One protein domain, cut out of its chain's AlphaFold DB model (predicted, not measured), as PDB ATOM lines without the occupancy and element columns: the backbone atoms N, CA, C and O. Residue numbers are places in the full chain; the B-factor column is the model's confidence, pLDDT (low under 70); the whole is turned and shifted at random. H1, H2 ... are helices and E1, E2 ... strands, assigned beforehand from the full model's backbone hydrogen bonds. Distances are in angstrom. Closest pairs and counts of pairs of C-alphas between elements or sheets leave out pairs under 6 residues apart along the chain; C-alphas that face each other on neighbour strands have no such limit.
ATOM      1  N   ILE A  56      14.290 -32.002  16.032       53.72
ATOM      2  CA  ILE A  56      15.126 -32.939  16.805       53.72
ATOM      3  C   ILE A  56      16.275 -33.536  15.954       53.72
ATOM      4  O   ILE A  56      17.089 -34.325  16.427       53.72
ATOM      5  N   GLU A  57      16.395 -33.139  14.688       50.28
ATOM      6  CA  GLU A  57      17.384 -33.667  13.736       50.28
ATOM      7  C   GLU A  57      18.845 -33.433  14.175       50.28
ATOM      8  O   GLU A  57      19.737 -34.180  13.771       50.28
ATOM      9  N   GLU A  58      19.085 -32.462  15.062       49.88
ATOM     10  CA  GLU A  58      20.405 -32.129  15.621       49.88
ATOM     11  C   GLU A  58      20.721 -32.842  16.952       49.88
ATOM     12  O   GLU A  58      21.787 -32.644  17.538       49.88
ATOM     13  N   VAL A  59      19.817 -33.692  17.450       48.56
ATOM     14  CA  VAL A  59      19.949 -34.306  18.775       48.56
ATOM     15  C   VAL A  59      20.744 -35.595  18.699       48.56
ATOM     16  O   VAL A  59      20.283 -36.634  18.220       48.56
ATOM     17  N   ILE A  60      21.953 -35.541  19.243       48.41
ATOM     18  CA  ILE A  60      22.753 -36.725  19.526       48.41
ATOM     19  C   ILE A  60      22.122 -37.381  20.757       48.41
ATOM     20  O   ILE A  60      22.339 -36.947  21.885       48.41
ATOM     21  N   GLY A  61      21.256 -38.376  20.537       44.78
ATOM     22  CA  GLY A  61      20.567 -39.072  21.624       44.78
ATOM     23  C   GLY A  61      21.565 -39.598  22.652       44.78
ATOM     24  O   GLY A  61      22.522 -40.268  22.286       44.78
ATOM     25  N   LEU A  62      21.358 -39.299  23.932       49.94
ATOM     26  CA  LEU A  62      22.215 -39.784  25.008       49.94
ATOM     27  C   LEU A  62      22.068 -41.306  25.121       49.94
ATOM     28  O   LEU A  62      20.963 -41.818  25.304       49.94
ATOM     29  N   LYS A  63      23.177 -42.044  25.024       47.97
ATOM     30  CA  LYS A  63      23.186 -43.466  25.377       47.97
ATOM     31  C   LYS A  63      23.125 -43.541  26.898       47.97
ATOM     32  O   LYS A  63      24.060 -43.185  27.609       47.97
ATOM     33  N   PHE A  64      21.955 -43.922  27.384       51.69
ATOM     34  CA  PHE A  64      21.627 -43.950  28.798       51.69
ATOM     35  C   PHE A  64      21.663 -45.397  29.278       51.69
ATOM     36  O   PHE A  64      21.179 -46.288  28.582       51.69
ATOM     37  N   ALA A  65      22.274 -45.650  30.440       51.50
ATOM     38  CA  ALA A  65      22.387 -46.993  31.017       51.50
ATOM     39  C   ALA A  65      22.948 -48.047  30.036       51.50
ATOM     40  O   ALA A  65      22.417 -49.150  29.915       51.50
ATOM     41  N   LYS A  66      24.010 -47.695  29.294       52.81
ATOM     42  CA  LYS A  66      24.654 -48.540  28.262       52.81
ATOM     43  C   LYS A  66      23.753 -48.894  27.064       52.81
ATOM     44  O   LYS A  66      24.240 -49.513  26.115       52.81
ATOM     45  N   GLN A  67      22.500 -48.444  27.038       53.25
ATOM     46  CA  GLN A  67      21.581 -48.636  25.927       53.25
ATOM     47  C   GLN A  67      21.708 -47.470  24.951       53.25
ATOM     48  O   GLN A  67      21.395 -46.318  25.257       53.25
ATOM     49  N   GLN A  68      22.198 -47.763  23.749       49.38
ATOM     50  CA  GLN A  68      22.094 -46.813  22.654       49.38
ATOM     51  C   GLN A  68      20.663 -46.919  22.145       49.38
ATOM     52  O   GLN A  68      20.313 -47.908  21.499       49.38
ATOM     53  N   TYR A  69      19.818 -45.944  22.484       47.72
ATOM     54  CA  TYR A  69      18.518 -45.862  21.837       47.72
ATOM     55  C   TYR A  69      18.786 -45.752  20.336       47.72
ATOM     56  O   TYR A  69      19.585 -44.898  19.929       47.72
ATOM     57  N   PRO A  70      18.231 -46.663  19.514       41.75
ATOM     58  CA  PRO A  70      18.425 -46.582  18.082       41.75
ATOM     59  C   PRO A  70      18.011 -45.182  17.641       41.75
ATOM     60  O   PRO A  70      17.112 -44.581  18.232       41.75
ATOM     61  N   ARG A  71      18.648 -44.684  16.581       46.56
ATOM     62  CA  ARG A  71      18.207 -43.514  15.816       46.56
ATOM     63  C   ARG A  71      16.871 -43.842  15.123       46.56
ATOM     64  O   ARG A  71      16.742 -43.739  13.912       46.56
ATOM     65  N   GLY A  72      15.916 -44.388  15.872       43.34
ATOM     66  CA  GLY A  72      14.551 -44.570  15.454       43.34
ATOM     67  C   GLY A  72      14.007 -43.179  15.239       43.34
ATOM     68  O   GLY A  72      14.238 -42.292  16.060       43.34
ATOM     69  N   VAL A  73      13.360 -42.998  14.094       46.09
ATOM     70  CA  VAL A  73      12.577 -41.811  13.783       46.09
ATOM     71  C   VAL A  73      11.723 -41.536  15.013       46.09
ATOM     72  O   VAL A  73      10.815 -42.309  15.316       46.09
ATOM     73  N   SER A  80       7.349 -33.956  22.677       37.25
ATOM     74  CA  SER A  80       8.141 -34.387  23.817       37.25
ATOM     75  C   SER A  80       9.167 -33.296  24.078       37.25
ATOM     76  O   SER A  80       9.948 -32.950  23.193       37.25
ATOM     77  N   ASP A  81       9.120 -32.730  25.278       39.34
ATOM     78  CA  ASP A  81      10.074 -31.727  25.721       39.34
ATOM     79  C   ASP A  81      11.374 -32.444  26.098       39.34
ATOM     80  O   ASP A  81      11.409 -33.282  27.001       39.34
ATOM     81  N   TYR A  82      12.438 -32.162  25.351       46.66
ATOM     82  CA  TYR A  82      13.766 -32.704  25.609       46.66
ATOM     83  C   TYR A  82      14.706 -31.560  25.963       46.66
ATOM     84  O   TYR A  82      14.827 -30.590  25.214       46.66
ATOM     85  N   ALA A  83      15.438 -31.693  27.068       49.88
ATOM     86  CA  ALA A  83      16.640 -30.897  27.255       49.88
ATOM     87  C   ALA A  83      17.742 -31.458  26.354       49.88
ATOM     88  O   ALA A  83      18.125 -32.624  26.466       49.88
ATOM     89  N   LEU A  84      18.230 -30.626  25.441       54.16
ATOM     90  CA  LEU A  84      19.249 -31.005  24.473       54.16
ATOM     91  C   LEU A  84      20.610 -30.557  24.985       54.16
ATOM     92  O   LEU A  84      20.829 -29.373  25.222       54.16
ATOM     93  N   LEU A  85      21.517 -31.514  25.161       56.62
ATOM     94  CA  LEU A  85      22.942 -31.243  25.304       56.62
ATOM     95  C   LEU A  85      23.551 -31.353  23.910       56.62
ATOM     96  O   LEU A  85      23.660 -32.458  23.374       56.62
ATOM     97  N   THR A  86      23.911 -30.230  23.289       54.31
ATOM     98  CA  THR A  86      24.630 -30.289  22.013       54.31
ATOM     99  C   THR A  86      26.098 -30.651  22.254       54.31
ATOM    100  O   THR A  86      26.656 -30.446  23.335       54.31
ATOM    101  N   SER A  87      26.769 -31.182  21.231       51.19
ATOM    102  CA  SER A  87      28.214 -31.441  21.289       51.19
ATOM    103  C   SER A  87      29.030 -30.166  21.553       51.19
ATOM    104  O   SER A  87      30.074 -30.231  22.200       51.19
ATOM    105  N   ALA A  88      28.542 -29.007  21.099       57.03
ATOM    106  CA  ALA A  88      29.141 -27.707  21.385       57.03
ATOM    107  C   ALA A  88      28.982 -27.316  22.865       57.03
ATOM    108  O   ALA A  88      29.950 -26.855  23.475       57.03
ATOM    109  N   ASP A  89      27.808 -27.570  23.455       57.84
ATOM    110  CA  ASP A  89      27.550 -27.309  24.877       57.84
ATOM    111  C   ASP A  89      28.446 -28.169  25.768       57.84
ATOM    112  O   ASP A  89      28.966 -27.686  26.767       57.84
ATOM    113  N   LEU A  90      28.693 -29.424  25.381       57.88
ATOM    114  CA  LEU A  90      29.600 -30.323  26.098       57.88
ATOM    115  C   LEU A  90      31.067 -29.886  26.001       57.88
ATOM    116  O   LEU A  90      31.815 -30.043  26.962       57.88
ATOM    117  N   ALA A  91      31.485 -29.326  24.862       55.91
ATOM    118  CA  ALA A  91      32.874 -28.928  24.637       55.91
ATOM    119  C   ALA A  91      33.287 -27.679  25.437       55.91
ATOM    120  O   ALA A  91      34.459 -27.543  25.785       55.91
ATOM    121  N   ALA A  92      32.348 -26.771  25.716       56.62
ATOM    122  CA  ALA A  92      32.612 -25.542  26.470       56.62
ATOM    123  C   ALA A  92      31.966 -25.516  27.865       56.62
ATOM    124  O   ALA A  92      32.258 -24.599  28.627       56.62
ATOM    125  N   PHE A  93      31.083 -26.476  28.170       54.84
ATOM    126  CA  PHE A  93      30.224 -26.530  29.359       54.84
ATOM    127  C   PHE A  93      29.680 -25.153  29.764       54.84
ATOM    128  O   PHE A  93      29.751 -24.744  30.919       54.84
ATOM    129  N   ARG A  94      29.192 -24.403  28.772       54.16
ATOM    130  CA  ARG A  94      28.663 -23.050  28.945       54.16
ATOM    131  C   ARG A  94      27.197 -23.043  28.578       54.16
ATOM    132  O   ARG A  94      26.847 -22.940  27.407       54.16
ATOM    133  N   ASN A  95      26.335 -23.098  29.585       58.34
ATOM    134  CA  ASN A  95      24.942 -22.722  29.397       58.34
ATOM    135  C   ASN A  95      24.793 -21.259  29.804       58.34
ATOM    136  O   ASN A  95      24.569 -20.929  30.969       58.34
ATOM    137  N   ALA A  96      24.949 -20.373  28.821       49.16
ATOM    138  CA  ALA A  96      24.734 -18.942  28.981       49.16
ATOM    139  C   ALA A  96      23.231 -18.616  28.957       49.16
ATOM    140  O   ALA A  96      22.764 -17.778  28.180       49.16
ATOM    141  N   THR A  97      22.436 -19.261  29.810       50.03
ATOM    142  CA  THR A  97      21.124 -18.708  30.123       50.03
ATOM    143  C   THR A  97      21.367 -17.502  31.025       50.03
ATOM    144  O   THR A  97      21.790 -17.587  32.169       50.03
ATOM    145  N   SER A  98      21.177 -16.319  30.453       43.75
ATOM    146  CA  SER A  98      21.274 -15.045  31.157       43.75
ATOM    147  C   SER A  98      20.053 -14.881  32.062       43.75
ATOM    148  O   SER A  98      19.046 -14.318  31.637       43.75
ATOM    149  N   TRP A  99      20.119 -15.347  33.311       53.47
ATOM    150  CA  TRP A  99      19.017 -15.218  34.284       53.47
ATOM    151  C   TRP A  99      18.961 -13.809  34.887       53.47
ATOM    152  O   TRP A  99      18.711 -13.612  36.072       53.47
ATOM    153  N   ARG A 100      19.224 -12.795  34.056       48.72
ATOM    154  CA  ARG A 100      19.502 -11.414  34.473       48.72
ATOM    155  C   ARG A 100      18.339 -10.709  35.169       48.72
ATOM    156  O   ARG A 100      18.527  -9.594  35.639       48.72
ATOM    157  N   ASN A 101      17.162 -11.326  35.241       51.59
ATOM    158  CA  ASN A 101      15.936 -10.624  35.607       51.59
ATOM    159  C   ASN A 101      15.250 -11.132  36.879       51.59
ATOM    160  O   ASN A 101      14.259 -10.528  37.273       51.59
ATOM    161  N   LEU A 102      15.727 -12.203  37.527       54.22
ATOM    162  CA  LEU A 102      14.993 -12.765  38.673       54.22
ATOM    163  C   LEU A 102      15.275 -12.046  39.998       54.22
ATOM    164  O   LEU A 102      14.375 -11.958  40.827       54.22
ATOM    165  N   SER A 103      16.461 -11.449  40.164       52.09
ATOM    166  CA  SER A 103      16.787 -10.642  41.344       52.09
ATOM    167  C   SER A 103      17.753  -9.508  40.985       52.09
ATOM    168  O   SER A 103      18.869  -9.788  40.535       52.09
ATOM    169  N   PRO A 104      17.386  -8.230  41.200       50.59
ATOM    170  CA  PRO A 104      18.316  -7.116  41.061       50.59
ATOM    171  C   PRO A 104      19.477  -7.307  42.049       50.59
ATOM    172  O   PRO A 104      19.279  -7.230  43.257       50.59
ATOM    173  N   GLY A 105      20.678  -7.588  41.540       59.16
ATOM    174  CA  GLY A 105      21.892  -7.724  42.354       59.16
ATOM    175  C   GLY A 105      22.551  -9.102  42.352       59.16
ATOM    176  O   GLY A 105      23.664  -9.210  42.860       59.16
ATOM    177  N   HIS A 106      21.944 -10.127  41.747       54.22
ATOM    178  CA  HIS A 106      22.681 -11.361  41.477       54.22
ATOM    179  C   HIS A 106      23.477 -11.206  40.174       54.22
ATOM    180  O   HIS A 106      22.887 -10.857  39.143       54.22
ATOM    181  N   PRO A 107      24.813 -11.389  40.195       54.88
ATOM    182  CA  PRO A 107      25.586 -11.460  38.966       54.88
ATOM    183  C   PRO A 107      24.972 -12.532  38.062       54.88
ATOM    184  O   PRO A 107      24.361 -13.490  38.524       54.88
ATOM    185  N   SER A 108      25.059 -12.320  36.750       57.09
ATOM    186  CA  SER A 108      24.636 -13.320  35.773       57.09
ATOM    187  C   SER A 108      25.505 -14.561  35.970       57.09
ATOM    188  O   SER A 108      26.595 -14.623  35.406       57.09
ATOM    189  N   ASP A 109      25.034 -15.506  36.775       65.56
ATOM    190  CA  ASP A 109      25.763 -16.727  37.086       65.56
ATOM    191  C   ASP A 109      25.623 -17.674  35.896       65.56
ATOM    192  O   ASP A 109      24.661 -18.423  35.747       65.56
ATOM    193  N   GLU A 110      26.573 -17.552  34.972       76.75
ATOM    194  CA  GLU A 110      26.756 -18.518  33.900       76.75
ATOM    195  C   GLU A 110      27.107 -19.871  34.524       76.75
ATOM    196  O   GLU A 110      27.966 -19.957  35.405       76.75
ATOM    197  N   ILE A 111      26.451 -20.936  34.064       80.56
ATOM    198  CA  ILE A 111      26.809 -22.290  34.480       80.56
ATOM    199  C   ILE A 111      28.077 -22.659  33.715       80.56
ATOM    200  O   ILE A 111      28.013 -22.913  32.512       80.56
ATOM    201  N   THR A 112      29.219 -22.626  34.403       81.62
ATOM    202  CA  THR A 112      30.555 -22.805  33.801       81.62
ATOM    203  C   THR A 112      31.278 -24.062  34.271       81.62
ATOM    204  O   THR A 112      32.383 -24.348  33.817       81.62
ATOM    205  N   SER A 113      30.714 -24.776  35.241       89.12
ATOM    206  CA  SER A 113      31.320 -25.963  35.839       89.12
ATOM    207  C   SER A 113      30.262 -27.004  36.188       89.12
ATOM    208  O   SER A 113      29.061 -26.736  36.142       89.12
ATOM    209  N   SER A 114      30.714 -28.200  36.550       92.00
ATOM    210  CA  SER A 114      29.888 -29.305  37.036       92.00
ATOM    211  C   SER A 114      30.341 -29.735  38.427       92.00
ATOM    212  O   SER A 114      31.542 -29.742  38.698       92.00
ATOM    213  N   LEU A 115      29.402 -30.135  39.279       94.62
ATOM    214  CA  LEU A 115      29.697 -30.683  40.603       94.62
ATOM    215  C   LEU A 115      30.073 -32.159  40.522       94.62
ATOM    216  O   LEU A 115      29.461 -32.928  39.776       94.62
ATOM    217  N   ARG A 116      31.030 -32.551  41.361       96.38
ATOM    218  CA  ARG A 116      31.328 -33.954  41.647       96.38
ATOM    219  C   ARG A 116      30.359 -34.512  42.694       96.38
ATOM    220  O   ARG A 116      29.751 -33.768  43.469       96.38
ATOM    221  N   ASN A 117      30.221 -35.833  42.743       96.75
ATOM    222  CA  ASN A 117      29.296 -36.506  43.662       96.75
ATOM    223  C   ASN A 117      29.644 -36.258  45.141       96.75
ATOM    224  O   ASN A 117      28.737 -36.145  45.965       96.75
ATOM    225  N   ASP A 118      30.932 -36.115  45.471       97.06
ATOM    226  CA  ASP A 118      31.433 -35.790  46.816       97.06
ATOM    227  C   ASP A 118      31.171 -34.329  47.230       97.06
ATOM    228  O   ASP A 118      31.103 -34.020  48.418       97.06
ATOM    229  N   GLU A 119      30.966 -33.429  46.266       96.56
ATOM    230  CA  GLU A 119      30.648 -32.010  46.491       96.56
ATOM    231  C   GLU A 119      29.138 -31.761  46.631       96.56
ATOM    232  O   GLU A 119      28.688 -30.714  47.118       96.56
ATOM    233  N   LEU A 120      28.328 -32.730  46.205       96.31
ATOM    234  CA  LEU A 120      26.879 -32.636  46.175       96.31
ATOM    235  C   LEU A 120      26.281 -32.916  47.565       96.31
ATOM    236  O   LEU A 120      25.711 -33.974  47.839       96.31
ATOM    237  N   THR A 121      26.408 -31.942  48.462       96.88
ATOM    238  CA  THR A 121      25.821 -31.997  49.809       96.88
ATOM    239  C   THR A 121      24.334 -31.642  49.811       96.88
ATOM    240  O   THR A 121      23.896 -30.815  49.007       96.88
ATOM    241  N   GLU A 122      23.586 -32.265  50.727       97.88
ATOM    242  CA  GLU A 122      22.157 -32.027  50.988       97.88
ATOM    243  C   GLU A 122      21.827 -30.539  51.178       97.88
ATOM    244  O   GLU A 122      22.670 -29.751  51.613       97.88
ATOM    245  N   GLY A 123      20.583 -30.159  50.872       97.31
ATOM    246  CA  GLY A 123      20.097 -28.785  51.025       97.31
ATOM    247  C   GLY A 123      19.634 -28.145  49.718       97.31
ATOM    248  O   GLY A 123      19.245 -28.836  48.779       97.31
ATOM    249  N   ALA A 124      19.626 -26.814  49.683       97.19
ATOM    250  CA  ALA A 124      19.037 -26.050  48.588       97.19
ATOM    251  C   ALA A 124      19.814 -26.197  47.266       97.19
ATOM    252  O   ALA A 124      21.045 -26.112  47.226       97.19
ATOM    253  N   LEU A 125      19.060 -26.373  46.184       96.69
ATOM    254  CA  LEU A 125      19.480 -26.319  44.787       96.69
ATOM    255  C   LEU A 125      18.514 -25.415  44.010       96.69
ATOM    256  O   LEU A 125      17.391 -25.157  44.445       96.69
ATOM    257  N   LEU A 126      18.931 -24.984  42.825       93.88
ATOM    258  CA  LEU A 126      18.078 -24.286  41.868       93.88
ATOM    259  C   LEU A 126      17.745 -25.213  40.700       93.88
ATOM    260  O   LEU A 126      18.624 -25.857  40.134       93.88
ATOM    261  N   MET A 127      16.469 -25.266  40.337       93.69
ATOM    262  CA  MET A 127      15.931 -26.026  39.216       93.69
ATOM    263  C   MET A 127      15.556 -25.084  38.072       93.69
ATOM    264  O   MET A 127      14.820 -24.120  38.283       93.69
ATOM    265  N   VAL A 128      16.050 -25.382  36.870       89.75
ATOM    266  CA  VAL A 128      15.985 -24.513  35.682       89.75
ATOM    267  C   VAL A 128      14.971 -25.057  34.692       89.75
ATOM    268  O   VAL A 128      15.307 -25.867  33.831       89.75
ATOM    269  N   LEU A 129      13.720 -24.634  34.824       86.38
ATOM    270  CA  LEU A 129      12.635 -25.127  33.969       86.38
ATOM    271  C   LEU A 129      12.656 -24.435  32.608       86.38
ATOM    272  O   LEU A 129      12.345 -25.040  31.587       86.38
ATOM    273  N   ALA A 130      13.047 -23.162  32.598       80.62
ATOM    274  CA  ALA A 130      13.190 -22.370  31.393       80.62
ATOM    275  C   ALA A 130      14.067 -21.138  31.630       80.62
ATOM    276  O   ALA A 130      14.541 -20.892  32.734       80.62
ATOM    277  N   ARG A 131      14.240 -20.324  30.582       72.75
ATOM    278  CA  ARG A 131      15.056 -19.100  30.611       72.75
ATOM    279  C   ARG A 131      14.674 -18.132  31.739       72.75
ATOM    280  O   ARG A 131      15.536 -17.434  32.261       72.75
ATOM    281  N   ASP A 132      13.390 -18.051  32.046       73.12
ATOM    282  CA  ASP A 132      12.778 -17.112  32.981       73.12
ATOM    283  C   ASP A 132      12.133 -17.805  34.187       73.12
ATOM    284  O   ASP A 132      11.568 -17.141  35.054       73.12
ATOM    285  N   GLU A 133      12.234 -19.131  34.267       82.81
ATOM    286  CA  GLU A 133      11.565 -19.919  35.291       82.81
ATOM    287  C   GLU A 133      12.563 -20.779  36.057       82.81
ATOM    288  O   GLU A 133      13.093 -21.778  35.563       82.81
ATOM    289  N   VAL A 134      12.777 -20.376  37.305       87.38
ATOM    290  CA  VAL A 134      13.699 -21.012  38.238       87.38
ATOM    291  C   VAL A 134      12.953 -21.285  39.526       87.38
ATOM    292  O   VAL A 134      12.197 -20.438  40.009       87.38
ATOM    293  N   LYS A 135      13.166 -22.469  40.091       92.88
ATOM    294  CA  LYS A 135      12.559 -22.869  41.360       92.88
ATOM    295  C   LYS A 135      13.625 -23.379  42.310       92.88
ATOM    296  O   LYS A 135      14.494 -24.144  41.910       92.88
ATOM    297  N   GLU A 136      13.539 -22.976  43.568       95.25
ATOM    298  CA  GLU A 136      14.323 -23.603  44.624       95.25
ATOM    299  C   GLU A 136      13.775 -25.009  44.899       95.25
ATOM    300  O   GLU A 136      12.560 -25.225  44.929       95.25
ATOM    301  N   VAL A 137      14.678 -25.968  45.068       97.75
ATOM    302  CA  VAL A 137      14.368 -27.356  45.420       97.75
ATOM    303  C   VAL A 137      15.344 -27.835  46.488       97.75
ATOM    304  O   VAL A 137      16.453 -27.317  46.601       97.75
ATOM    305  N   THR A 138      14.966 -28.856  47.250       98.50
ATOM    306  CA  THR A 138      15.816 -29.391  48.322       98.50
ATOM    307  C   THR A 138      16.339 -30.768  47.949       98.50
ATOM    308  O   THR A 138      15.562 -31.703  47.773       98.50
ATOM    309  N   LEU A 139      17.658 -30.919  47.866       98.50
ATOM    310  CA  LEU A 139      18.325 -32.208  47.742       98.50
ATOM    311  C   LEU A 139      18.164 -33.020  49.025       98.50
ATOM    312  O   LEU A 139      18.590 -32.590  50.098       98.50
ATOM    313  N   LEU A 140      17.583 -34.209  48.884       98.25
ATOM    314  CA  LEU A 140      17.367 -35.147  49.975       98.25
ATOM    315  C   LEU A 140      18.600 -36.045  50.213       98.25
ATOM    316  O   LEU A 140      19.389 -36.282  49.287       98.25
ATOM    317  N   PRO A 141      18.750 -36.583  51.437       97.44
ATOM    318  CA  PRO A 141      19.788 -37.551  51.772       97.44
ATOM    319  C   PRO A 141      19.711 -38.829  50.932       97.44
ATOM    320  O   PRO A 141      18.632 -39.333  50.590       97.44
ATOM    321  N   GLY A 142      20.894 -39.396  50.701       95.38
ATOM    322  CA  GLY A 142      21.079 -40.725  50.136       95.38
ATOM    323  C   GLY A 142      21.076 -40.798  48.609       95.38
ATOM    324  O   GLY A 142      20.801 -39.835  47.886       95.38
ATOM    325  N   ILE A 143      21.410 -41.998  48.148       96.50
ATOM    326  CA  ILE A 143      21.337 -42.435  46.756       96.50
ATOM    327  C   ILE A 143      20.145 -43.391  46.656       96.50
ATOM    328  O   ILE A 143      19.814 -44.110  47.597       96.50
ATOM    329  N   SER A 144      19.437 -43.344  45.540       95.94
ATOM    330  CA  SER A 144      18.342 -44.245  45.196       95.94
ATOM    331  C   SER A 144      18.684 -44.953  43.895       95.94
ATOM    332  O   SER A 144      19.512 -44.479  43.124       95.94
ATOM    333  N   THR A 145      18.051 -46.089  43.638       94.44
ATOM    334  CA  THR A 145      18.242 -46.826  42.392       94.44
ATOM    335  C   THR A 145      16.947 -46.844  41.600       94.44
ATOM    336  O   THR A 145      15.871 -47.111  42.136       94.44
ATOM    337  N   MET A 146      17.046 -46.535  40.312       89.31
ATOM    338  CA  MET A 146      15.951 -46.690  39.369       89.31
ATOM    339  C   MET A 146      16.169 -47.986  38.576       89.31
ATOM    340  O   MET A 146      17.271 -48.200  38.059       89.31
ATOM    341  N   PRO A 147      15.158 -48.868  38.477       86.31
ATOM    342  CA  PRO A 147      15.283 -50.083  37.684       86.31
ATOM    343  C   PRO A 147      15.515 -49.732  36.209       86.31
ATOM    344  O   PRO A 147      14.782 -48.931  35.628       86.31
ATOM    345  N   SER A 148      16.536 -50.344  35.611       81.19
ATOM    346  CA  SER A 148      16.818 -50.265  34.177       81.19
ATOM    347  C   SER A 148      16.217 -51.479  33.468       81.19
ATOM    348  O   SER A 148      16.277 -52.595  33.978       81.19
ATOM    349  N   VAL A 149      15.638 -51.278  32.281       70.25
ATOM    350  CA  VAL A 149      14.938 -52.336  31.525       70.25
ATOM    351  C   VAL A 149      15.891 -53.443  31.045       70.25
ATOM    352  O   VAL A 149      15.446 -54.556  30.782       70.25
ATOM    353  N   GLN A 150      17.194 -53.165  30.912       63.12
ATOM    354  CA  GLN A 150      18.150 -54.071  30.254       63.12
ATOM    355  C   GLN A 150      19.486 -54.246  30.991       63.12
ATOM    356  O   GLN A 150      20.444 -54.731  30.390       63.12
ATOM    357  N   GLY A 151      19.596 -53.878  32.269       72.31
ATOM    358  CA  GLY A 151      20.867 -54.066  32.968       72.31
ATOM    359  C   GLY A 151      20.948 -53.445  34.350       72.31
ATOM    360  O   GLY A 151      19.991 -53.491  35.122       72.31
ATOM    361  N   ASP A 152      22.130 -52.898  34.635       82.62
ATOM    362  CA  ASP A 152      22.505 -52.378  35.945       82.62
ATOM    363  C   ASP A 152      21.530 -51.282  36.411       82.62
ATOM    364  O   ASP A 152      21.105 -50.444  35.602       82.62
ATOM    365  N   PRO A 153      21.154 -51.276  37.703       88.25
ATOM    366  CA  PRO A 153      20.321 -50.224  38.261       88.25
ATOM    367  C   PRO A 153      21.000 -48.868  38.073       88.25
ATOM    368  O   PRO A 153      22.203 -48.726  38.291       88.25
ATOM    369  N   LEU A 154      20.218 -47.862  37.688       89.56
ATOM    370  CA  LEU A 154      20.727 -46.505  37.581       89.56
ATOM    371  C   LEU A 154      20.716 -45.854  38.960       89.56
ATOM    372  O   LEU A 154      19.653 -45.711  39.566       89.56
ATOM    373  N   GLU A 155      21.875 -45.404  39.419       94.56
ATOM    374  CA  GLU A 155      21.967 -44.569  40.609       94.56
ATOM    375  C   GLU A 155      21.425 -43.164  40.324       94.56
ATOM    376  O   GLU A 155      21.784 -42.499  39.353       94.56
ATOM    377  N   VAL A 156      20.506 -42.724  41.176       96.81
ATOM    378  CA  VAL A 156      19.837 -41.426  41.104       96.81
ATOM    379  C   VAL A 156      19.761 -40.809  42.491       96.81
ATOM    380  O   VAL A 156      19.842 -41.490  43.514       96.81
ATOM    381  N   ARG A 157      19.554 -39.499  42.553       98.00
ATOM    382  CA  ARG A 157      19.293 -38.783  43.807       98.00
ATOM    383  C   ARG A 157      17.913 -38.156  43.782       98.00
ATOM    384  O   ARG A 157      17.315 -37.994  42.722       98.00
ATOM    385  N   ARG A 158      17.382 -37.839  44.964       98.19
ATOM    386  CA  ARG A 158      16.019 -37.318  45.122       98.19
ATOM    387  C   ARG A 158      16.031 -35.845  45.495       98.19
ATOM    388  O   ARG A 158      16.836 -35.422  46.320       98.19
ATOM    389  N   ILE A 159      15.096 -35.096  44.926       98.50
ATOM    390  CA  ILE A 159      14.809 -33.715  45.305       98.50
ATOM    391  C   ILE A 159      13.360 -33.581  45.767       98.50
ATOM    392  O   ILE A 159      12.457 -34.232  45.238       98.50
ATOM    393  N   GLN A 160      13.160 -32.710  46.746       98.50
ATOM    394  CA  GLN A 160      11.867 -32.260  47.232       98.50
ATOM    395  C   GLN A 160      11.533 -30.914  46.584       98.50
ATOM    396  O   GLN A 160      12.358 -30.000  46.567       98.50
ATOM    397  N   LEU A 161      10.314 -30.800  46.068       97.81
ATOM    398  CA  LEU A 161       9.778 -29.597  45.435       97.81
ATOM    399  C   LEU A 161       8.692 -28.964  46.314       97.81
ATOM    400  O   LEU A 161       8.220 -29.574  47.277       97.81
ATOM    401  N   SER A 162       8.256 -27.753  45.963       96.81
ATOM    402  CA  SER A 162       7.105 -27.101  46.604       96.81
ATOM    403  C   SER A 162       5.755 -27.619  46.092       96.81
ATOM    404  O   SER A 162       4.749 -27.487  46.781       96.81
ATOM    405  N   ALA A 163       5.724 -28.192  44.886       96.56
ATOM    406  CA  ALA A 163       4.540 -28.755  44.240       96.56
ATOM    407  C   ALA A 163       4.945 -29.855  43.231       96.56
ATOM    408  O   ALA A 163       6.129 -29.965  42.899       96.56
ATOM    409  N   PRO A 164       4.008 -30.706  42.769       96.19
ATOM    410  CA  PRO A 164       4.298 -31.747  41.780       96.19
ATOM    411  C   PRO A 164       4.857 -31.184  40.466       96.19
ATOM    412  O   PRO A 164       4.473 -30.094  40.048       96.19
ATOM    413  N   LEU A 165       5.732 -31.936  39.793       94.44
ATOM    414  CA  LEU A 165       6.218 -31.580  38.453       94.44
ATOM    415  C   LEU A 165       5.179 -31.900  37.373       94.44
ATOM    416  O   LEU A 165       4.468 -32.907  37.452       94.44
ATOM    417  N   ALA A 166       5.118 -31.043  36.356       92.31
ATOM    418  CA  ALA A 166       4.345 -31.283  35.150       92.31
ATOM    419  C   ALA A 166       4.986 -32.386  34.293       92.31
ATOM    420  O   ALA A 166       6.173 -32.696  34.392       92.31
ATOM    421  N   ARG A 167       4.198 -32.983  33.398       88.50
ATOM    422  CA  ARG A 167       4.754 -33.864  32.362       88.50
ATOM    423  C   ARG A 167       5.623 -33.040  31.410       88.50
ATOM    424  O   ARG A 167       5.328 -31.876  31.173       88.50
ATOM    425  N   GLY A 168       6.672 -33.657  30.865       84.88
ATOM    426  CA  GLY A 168       7.613 -32.985  29.960       84.88
ATOM    427  C   GLY A 168       8.784 -32.290  30.661       84.88
ATOM    428  O   GLY A 168       9.739 -31.910  30.007       84.88
ATOM    429  N   THR A 169       8.813 -32.207  31.995       89.62
ATOM    430  CA  THR A 169       9.942 -31.577  32.710       89.62
ATOM    431  C   THR A 169      11.182 -32.475  32.825       89.62
ATOM    432  O   THR A 169      12.136 -32.131  33.530       89.62
ATOM    433  N   SER A 170      11.198 -33.650  32.192       88.75
ATOM    434  CA  SER A 170      12.404 -34.480  32.121       88.75
ATOM    435  C   SER A 170      13.490 -33.742  31.341       88.75
ATOM    436  O   SER A 170      13.222 -33.080  30.346       88.75
ATOM    437  N   GLY A 171      14.733 -33.834  31.798       88.44
ATOM    438  CA  GLY A 171      15.833 -33.059  31.236       88.44
ATOM    439  C   GLY A 171      16.071 -31.712  31.925       88.44
ATOM    440  O   GLY A 171      17.091 -31.083  31.665       88.44
ATOM    441  N   THR A 172      15.195 -31.278  32.834       89.88
ATOM    442  CA  THR A 172      15.375 -30.033  33.602       89.88
ATOM    443  C   THR A 172      16.700 -30.042  34.367       89.88
ATOM    444  O   THR A 172      17.033 -31.027  35.035       89.88
ATOM    445  N   TRP A 173      17.457 -28.947  34.281       92.44
ATOM    446  CA  TRP A 173      18.760 -28.831  34.938       92.44
ATOM    447  C   TRP A 173      18.606 -28.496  36.418       92.44
ATOM    448  O   TRP A 173      17.713 -27.747  36.817       92.44
ATOM    449  N   LEU A 174      19.528 -29.018  37.218       94.50
ATOM    450  CA  LEU A 174      19.729 -28.650  38.611       94.50
ATOM    451  C   LEU A 174      21.095 -27.991  38.766       94.50
ATOM    452  O   LEU A 174      22.075 -28.430  38.162       94.50
ATOM    453  N   VAL A 175      21.164 -26.952  39.589       93.06
ATOM    454  CA  VAL A 175      22.347 -26.100  39.749       93.06
ATOM    455  C   VAL A 175      22.556 -25.777  41.229       93.06
ATOM    456  O   VAL A 175      21.593 -25.577  41.971       93.06
ATOM    457  N   LYS A 176      23.817 -25.703  41.666       93.75
ATOM    458  CA  LYS A 176      24.219 -25.163  42.975       93.75
ATOM    459  C   LYS A 176      25.214 -24.029  42.743       93.75
ATOM    460  O   LYS A 176      26.321 -24.268  42.262       93.75
ATOM    461  N   GLY A 177      24.820 -22.794  43.051       89.06
ATOM    462  CA  GLY A 177      25.595 -21.615  42.647       89.06
ATOM    463  C   GLY A 177      25.709 -21.544  41.121       89.06
ATOM    464  O   GLY A 177      24.692 -21.545  40.439       89.06
ATOM    465  N   SER A 178      26.935 -21.551  40.598       86.88
ATOM    466  CA  SER A 178      27.238 -21.549  39.157       86.88
ATOM    467  C   SER A 178      27.626 -22.929  38.599       86.88
ATOM    468  O   SER A 178      28.161 -23.026  37.493       86.88
ATOM    469  N   ALA A 179      27.417 -24.002  39.370       90.94
ATOM    470  CA  ALA A 179      27.826 -25.351  38.997       90.94
ATOM    471  C   ALA A 179      26.617 -26.248  38.705       90.94
ATOM    472  O   ALA A 179      25.681 -26.345  39.504       90.94
ATOM    473  N   PHE A 180      26.652 -26.941  37.568       92.50
ATOM    474  CA  PHE A 180      25.661 -27.941  37.188       92.50
ATOM    475  C   PHE A 180      25.720 -29.131  38.146       92.50
ATOM    476  O   PHE A 180      26.756 -29.779  38.287       92.50
ATOM    477  N   ALA A 181      24.601 -29.416  38.801       96.19
ATOM    478  CA  ALA A 181      24.466 -30.495  39.769       96.19
ATOM    479  C   ALA A 181      23.931 -31.786  39.137       96.19
ATOM    480  O   ALA A 181      24.248 -32.877  39.612       96.19
ATOM    481  N   GLY A 182      23.131 -31.679  38.074       95.38
ATOM    482  CA  GLY A 182      22.564 -32.834  37.389       95.38
ATOM    483  C   GLY A 182      21.267 -32.529  36.651       95.38
ATOM    484  O   GLY A 182      20.902 -31.372  36.448       95.38
ATOM    485  N   MET A 183      20.566 -33.584  36.246       95.19
ATOM    486  CA  MET A 183      19.416 -33.494  35.351       95.19
ATOM    487  C   MET A 183      18.257 -34.361  35.837       95.19
ATOM    488  O   MET A 183      18.450 -35.537  36.144       95.19
ATOM    489  N   VAL A 184      17.047 -33.799  35.887       95.56
ATOM    490  CA  VAL A 184      15.829 -34.538  36.254       95.56
ATOM    491  C   VAL A 184      15.564 -35.634  35.223       95.56
ATOM    492  O   VAL A 184      15.480 -35.357  34.029       95.56
ATOM    493  N   VAL A 185      15.399 -36.875  35.680       93.62
ATOM    494  CA  VAL A 185      15.148 -38.039  34.806       93.62
ATOM    495  C   VAL A 185      13.765 -38.644  35.016       93.62
ATOM    496  O   VAL A 185      13.206 -39.235  34.096       93.62
ATOM    497  N   ALA A 186      13.197 -38.485  36.210       93.19
ATOM    498  CA  ALA A 186      11.891 -39.022  36.561       93.19
ATOM    499  C   ALA A 186      11.278 -38.243  37.730       93.19
ATOM    500  O   ALA A 186      11.973 -37.548  38.470       93.19
ATOM    501  N   PHE A 187       9.974 -38.389  37.931       94.81
ATOM    502  CA  PHE A 187       9.271 -37.817  39.073       94.81
ATOM    503  C   PHE A 187       8.146 -38.730  39.546       94.81
ATOM    504  O   PHE A 187       7.709 -39.624  38.822       94.81
ATOM    505  N   TYR A 188       7.690 -38.504  40.774       93.62
ATOM    506  CA  TYR A 188       6.584 -39.250  41.358       93.62
ATOM    507  C   TYR A 188       5.263 -38.550  41.008       93.62
ATOM    508  O   TYR A 188       5.058 -37.406  41.423       93.62
ATOM    509  N   PRO A 189       4.348 -39.190  40.257       89.19
ATOM    510  CA  PRO A 189       3.092 -38.557  39.868       89.19
ATOM    511  C   PRO A 189       2.304 -38.064  41.084       89.19
ATOM    512  O   PRO A 189       2.126 -38.799  42.055       89.19
ATOM    513  N   ASN A 190       1.804 -36.827  41.012       90.06
ATOM    514  CA  ASN A 190       1.043 -36.163  42.079       90.06
ATOM    515  C   ASN A 190       1.795 -35.970  43.405       90.06
ATOM    516  O   ASN A 190       1.170 -35.610  44.401       90.06
ATOM    517  N   GLN A 191       3.108 -36.195  43.438       96.06
ATOM    518  CA  GLN A 191       3.930 -35.959  44.616       96.06
ATOM    519  C   GLN A 191       4.952 -34.860  44.308       96.06
ATOM    520  O   GLN A 191       5.479 -34.799  43.197       96.06
ATOM    521  N   PRO A 192       5.271 -33.993  45.279       97.00
ATOM    522  CA  PRO A 192       6.274 -32.946  45.119       97.00
ATOM    523  C   PRO A 192       7.701 -33.513  45.230       97.00
ATOM    524  O   PRO A 192       8.523 -33.007  45.984       97.00
ATOM    525  N   MET A 193       8.001 -34.598  44.515       97.88
ATOM    526  CA  MET A 193       9.301 -35.268  44.540       97.88
ATOM    527  C   MET A 193       9.750 -35.648  43.135       97.88
ATOM    528  O   MET A 193       8.956 -36.135  42.324       97.88
ATOM    529  N   ALA A 194      11.047 -35.505  42.882       97.50
ATOM    530  CA  ALA A 194      11.670 -35.930  41.636       97.50
ATOM    531  C   ALA A 194      13.002 -36.645  41.865       97.50
ATOM    532  O   ALA A 194      13.610 -36.549  42.932       97.50
ATOM    533  N   MET A 195      13.432 -37.381  40.846       97.62
ATOM    534  CA  MET A 195      14.705 -38.083  40.781       97.62
ATOM    535  C   MET A 195      15.566 -37.482  39.674       97.62
ATOM    536  O   MET A 195      15.074 -37.168  38.586       97.62
ATOM    537  N   PHE A 196      16.858 -37.345  39.940       97.56
ATOM    538  CA  PHE A 196      17.815 -36.797  38.987       97.56
ATOM    539  C   PHE A 196      19.090 -37.638  38.936       97.56
ATOM    540  O   PHE A 196      19.486 -38.246  39.934       97.56
ATOM    541  N   ILE A 197      19.715 -37.662  37.761       95.88
ATOM    542  CA  ILE A 197      21.072 -38.179  37.570       95.88
ATOM    543  C   ILE A 197      22.066 -37.055  37.862       95.88
ATOM    544  O   ILE A 197      21.834 -35.908  37.469       95.88
ATOM    545  N   THR A 198      23.153 -37.359  38.566       96.81
ATOM    546  CA  THR A 198      24.165 -36.354  38.908       96.81
ATOM    547  C   THR A 198      24.896 -35.859  37.659       96.81
ATOM    548  O   THR A 198      24.944 -36.533  36.627       96.81
ATOM    549  N   ALA A 199      25.483 -34.666  37.745       94.06
ATOM    550  CA  ALA A 199      26.292 -34.109  36.670       94.06
ATOM    551  C   ALA A 199      27.480 -35.011  36.318       94.06
ATOM    552  O   ALA A 199      27.726 -35.259  35.140       94.06
ATOM    553  N   GLN A 200      28.183 -35.522  37.332       94.06
ATOM    554  CA  GLN A 200      29.322 -36.415  37.148       94.06
ATOM    555  C   GLN A 200      28.920 -37.691  36.402       94.06
ATOM    556  O   GLN A 200      29.526 -38.006  35.377       94.06
ATOM    557  N   ASP A 201      27.877 -38.388  36.865       92.62
ATOM    558  CA  ASP A 201      27.460 -39.659  36.266       92.62
ATOM    559  C   ASP A 201      26.911 -39.443  34.851       92.62
ATOM    560  O   ASP A 201      27.170 -40.234  33.943       92.62
ATOM    561  N   LEU A 202      26.187 -38.342  34.620       90.56
ATOM    562  CA  LEU A 202      25.692 -37.974  33.294       90.56
ATOM    563  C   LEU A 202      26.841 -37.700  32.315       90.56
ATOM    564  O   LEU A 202      26.853 -38.248  31.214       90.56
ATOM    565  N   LEU A 203      27.809 -36.870  32.709       87.44
ATOM    566  CA  LEU A 203      28.953 -36.509  31.869       87.44
ATOM    567  C   LEU A 203      29.855 -37.710  31.588       87.44
ATOM    568  O   LEU A 203      30.311 -37.875  30.457       87.44
ATOM    569  N   GLN A 204      30.064 -38.576  32.578       87.00
ATOM    570  CA  GLN A 204      30.788 -39.827  32.391       87.00
ATOM    571  C   GLN A 204      30.067 -40.744  31.392       87.00
ATOM    572  O   GLN A 204      30.687 -41.216  30.441       87.00
ATOM    573  N   ASN A 205      28.750 -40.931  31.534       84.50
ATOM    574  CA  ASN A 205      27.965 -41.724  30.583       84.50
ATOM    575  C   ASN A 205      28.042 -41.158  29.156       84.50
ATOM    576  O   ASN A 205      28.154 -41.916  28.192       84.50
ATOM    577  N   ILE A 206      28.016 -39.831  29.000       81.25
ATOM    578  CA  ILE A 206      28.187 -39.155  27.704       81.25
ATOM    579  C   ILE A 206      29.567 -39.438  27.114       81.25
ATOM    580  O   ILE A 206      29.668 -39.830  25.951       81.25
ATOM    581  N   ALA A 207      30.617 -39.263  27.915       82.06
ATOM    582  CA  ALA A 207      32.000 -39.506  27.525       82.06
ATOM    583  C   ALA A 207      32.215 -40.947  27.035       82.06
ATOM    584  O   ALA A 207      32.794 -41.165  25.970       82.06
ATOM    585  N   GLU A 208      31.692 -41.924  27.777       82.06
ATOM    586  CA  GLU A 208      31.765 -43.349  27.437       82.06
ATOM    587  C   GLU A 208      30.956 -43.696  26.180       82.06
ATOM    588  O   GLU A 208      31.310 -44.594  25.412       82.06
ATOM    589  N   SER A 209      29.869 -42.967  25.943       76.56
ATOM    590  CA  SER A 209      28.971 -43.189  24.813       76.56
ATOM    591  C   SER A 209      29.465 -42.581  23.506       76.56
ATOM    592  O   SER A 209      29.231 -43.144  22.435       76.56
ATOM    593  N   PHE A 210      30.157 -41.445  23.591       75.94
ATOM    594  CA  PHE A 210      30.620 -40.665  22.448       75.94
ATOM    595  C   PHE A 210      32.118 -40.358  22.545       75.94
ATOM    596  O   PHE A 210      32.510 -39.188  22.525       75.94
ATOM    597  N   PRO A 211      32.994 -41.379  22.582       72.56
ATOM    598  CA  PRO A 211      34.431 -41.166  22.765       72.56
ATOM    599  C   PRO A 211      35.043 -40.281  21.666       72.56
ATOM    600  O   PRO A 211      35.980 -39.531  21.919       72.56
ATOM    601  N   HIS A 212      34.476 -40.297  20.456       73.69
ATOM    602  CA  HIS A 212      34.917 -39.465  19.333       73.69
ATOM    603  C   HIS A 212      34.676 -37.960  19.547       73.69
ATOM    604  O   HIS A 212      35.452 -37.151  19.040       73.69
ATOM    605  N   LEU A 213      33.654 -37.567  20.320       65.75
ATOM    606  CA  LEU A 213      33.413 -36.155  20.645       65.75
ATOM    607  C   LEU A 213      34.504 -35.590  21.561       65.75
ATOM    608  O   LEU A 213      34.810 -34.403  21.486       65.75
ATOM    609  N   LEU A 214      35.144 -36.442  22.364       64.62
ATOM    610  CA  LEU A 214      36.267 -36.053  23.218       64.62
ATOM    611  C   LEU A 214      37.594 -35.946  22.459       64.62
ATOM    612  O   LEU A 214      38.518 -35.295  22.940       64.62
ATOM    613  N   MET A 215      37.719 -36.571  21.283       61.25
ATOM    614  CA  MET A 215      38.960 -36.529  20.498       61.25
ATOM    615  C   MET A 215      39.072 -35.265  19.632       61.25
ATOM    616  O   MET A 215      40.173 -34.762  19.420       61.25
TER     617      MET A 215
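Overview. This is residues 56 to 73 and 80 to 215 of the 338 residues of an uncharacterized protein of Colletotrichum nymphaeae SA-01 (UniProt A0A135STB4). A closed barrel of six strands, E1 E2 E4 E7 E6 E5 and back to E1, is the core, and the short strand E3 widens its wall as a hairpin with E4, outside the ring. The helix H2 stands up from the outside of the barrel, the small helices H1 and H3 lie off it, and long unnamed stretches run round these parts. The printed part has 154 residues, in the order H1 E1 E2 E3 E4 E5 E6 E7 H2 H3, and the neighbour strands are antiparallel. The class is mixed, helices and strands, with under half of the residues in named elements. The whole is compact, with a radius of gyration of the C-alphas of 15.5 A, and spans 45 by 34 by 32 A.

Along the chain. E1, residues 123 to 130, is 21.8 A long and begins at C-alpha 123 (20.097, -28.785, 51.025). E2 is residues 133 to 139, 18.8 A, and E3 is residues 144 to 146. E4, residues 154 to 160, is 19.4 A long; E5 is residues 173 to 176. E6, residues 179 to 187, is 22.4 A long, and E7, residues 193 to 198, is 15.9 A. H2, residues 199 to 209, is 15.2 A long. H1 is residues 87 to 92, and H3, residues 211 to 215, ends at C-alpha 215 (38.960, -36.529, 20.498).

Arrangement. E1 and E2 form a hairpin, with N 125 and O 137 at 2.8 A. E2 and E4 pair with N 160 and O 138 at 2.8 A. E4 is staggered: residues 154 to 156 pair with E3, N 144 and O 156 at 2.8 A, and residues 157 to 160 with E7, N 157 and O 196 at 2.9 A. E5, E6 and E7 are a meander, each strand the antiparallel neighbour of the one before; with E4, the antiparallel neighbour of E7, they form a Greek key. N 174 and O 182 are 2.8 A apart, N 195 and O 186 2.8 A. E5 closes the ring on E1, with N 175 and O 126 at 2.8 A. H2 is on the barrel, outside it and over E7, at a height over the sheet of 9.5 A. The closest C-alphas of E6 and H2 are those of Gly 182 and Ala 199, 4.0 A apart. H1 and H3 are not on the barrel. H3 is close to H2 but not clearly touching, its closest C-alphas being those of Ala 207 and Leu 214, 7.0 A. In H1, H2 and H3 every O i to N i+4 pair is within hydrogen-bond range.

Size, cuts and confidence. The C-alphas of Pro 104 and Gln 150 are the farthest apart, 48.2 A. Residues 74 to 79 are not printed, and C-alphas 73 and 80 are 13.2 A apart across the cut. The links H1 to E1 and E4 to E5 are long. The mean pLDDT of the printed part is 77.9; residues 56 to 73, 80 to 109, 150 and 213 to 215 are under 70.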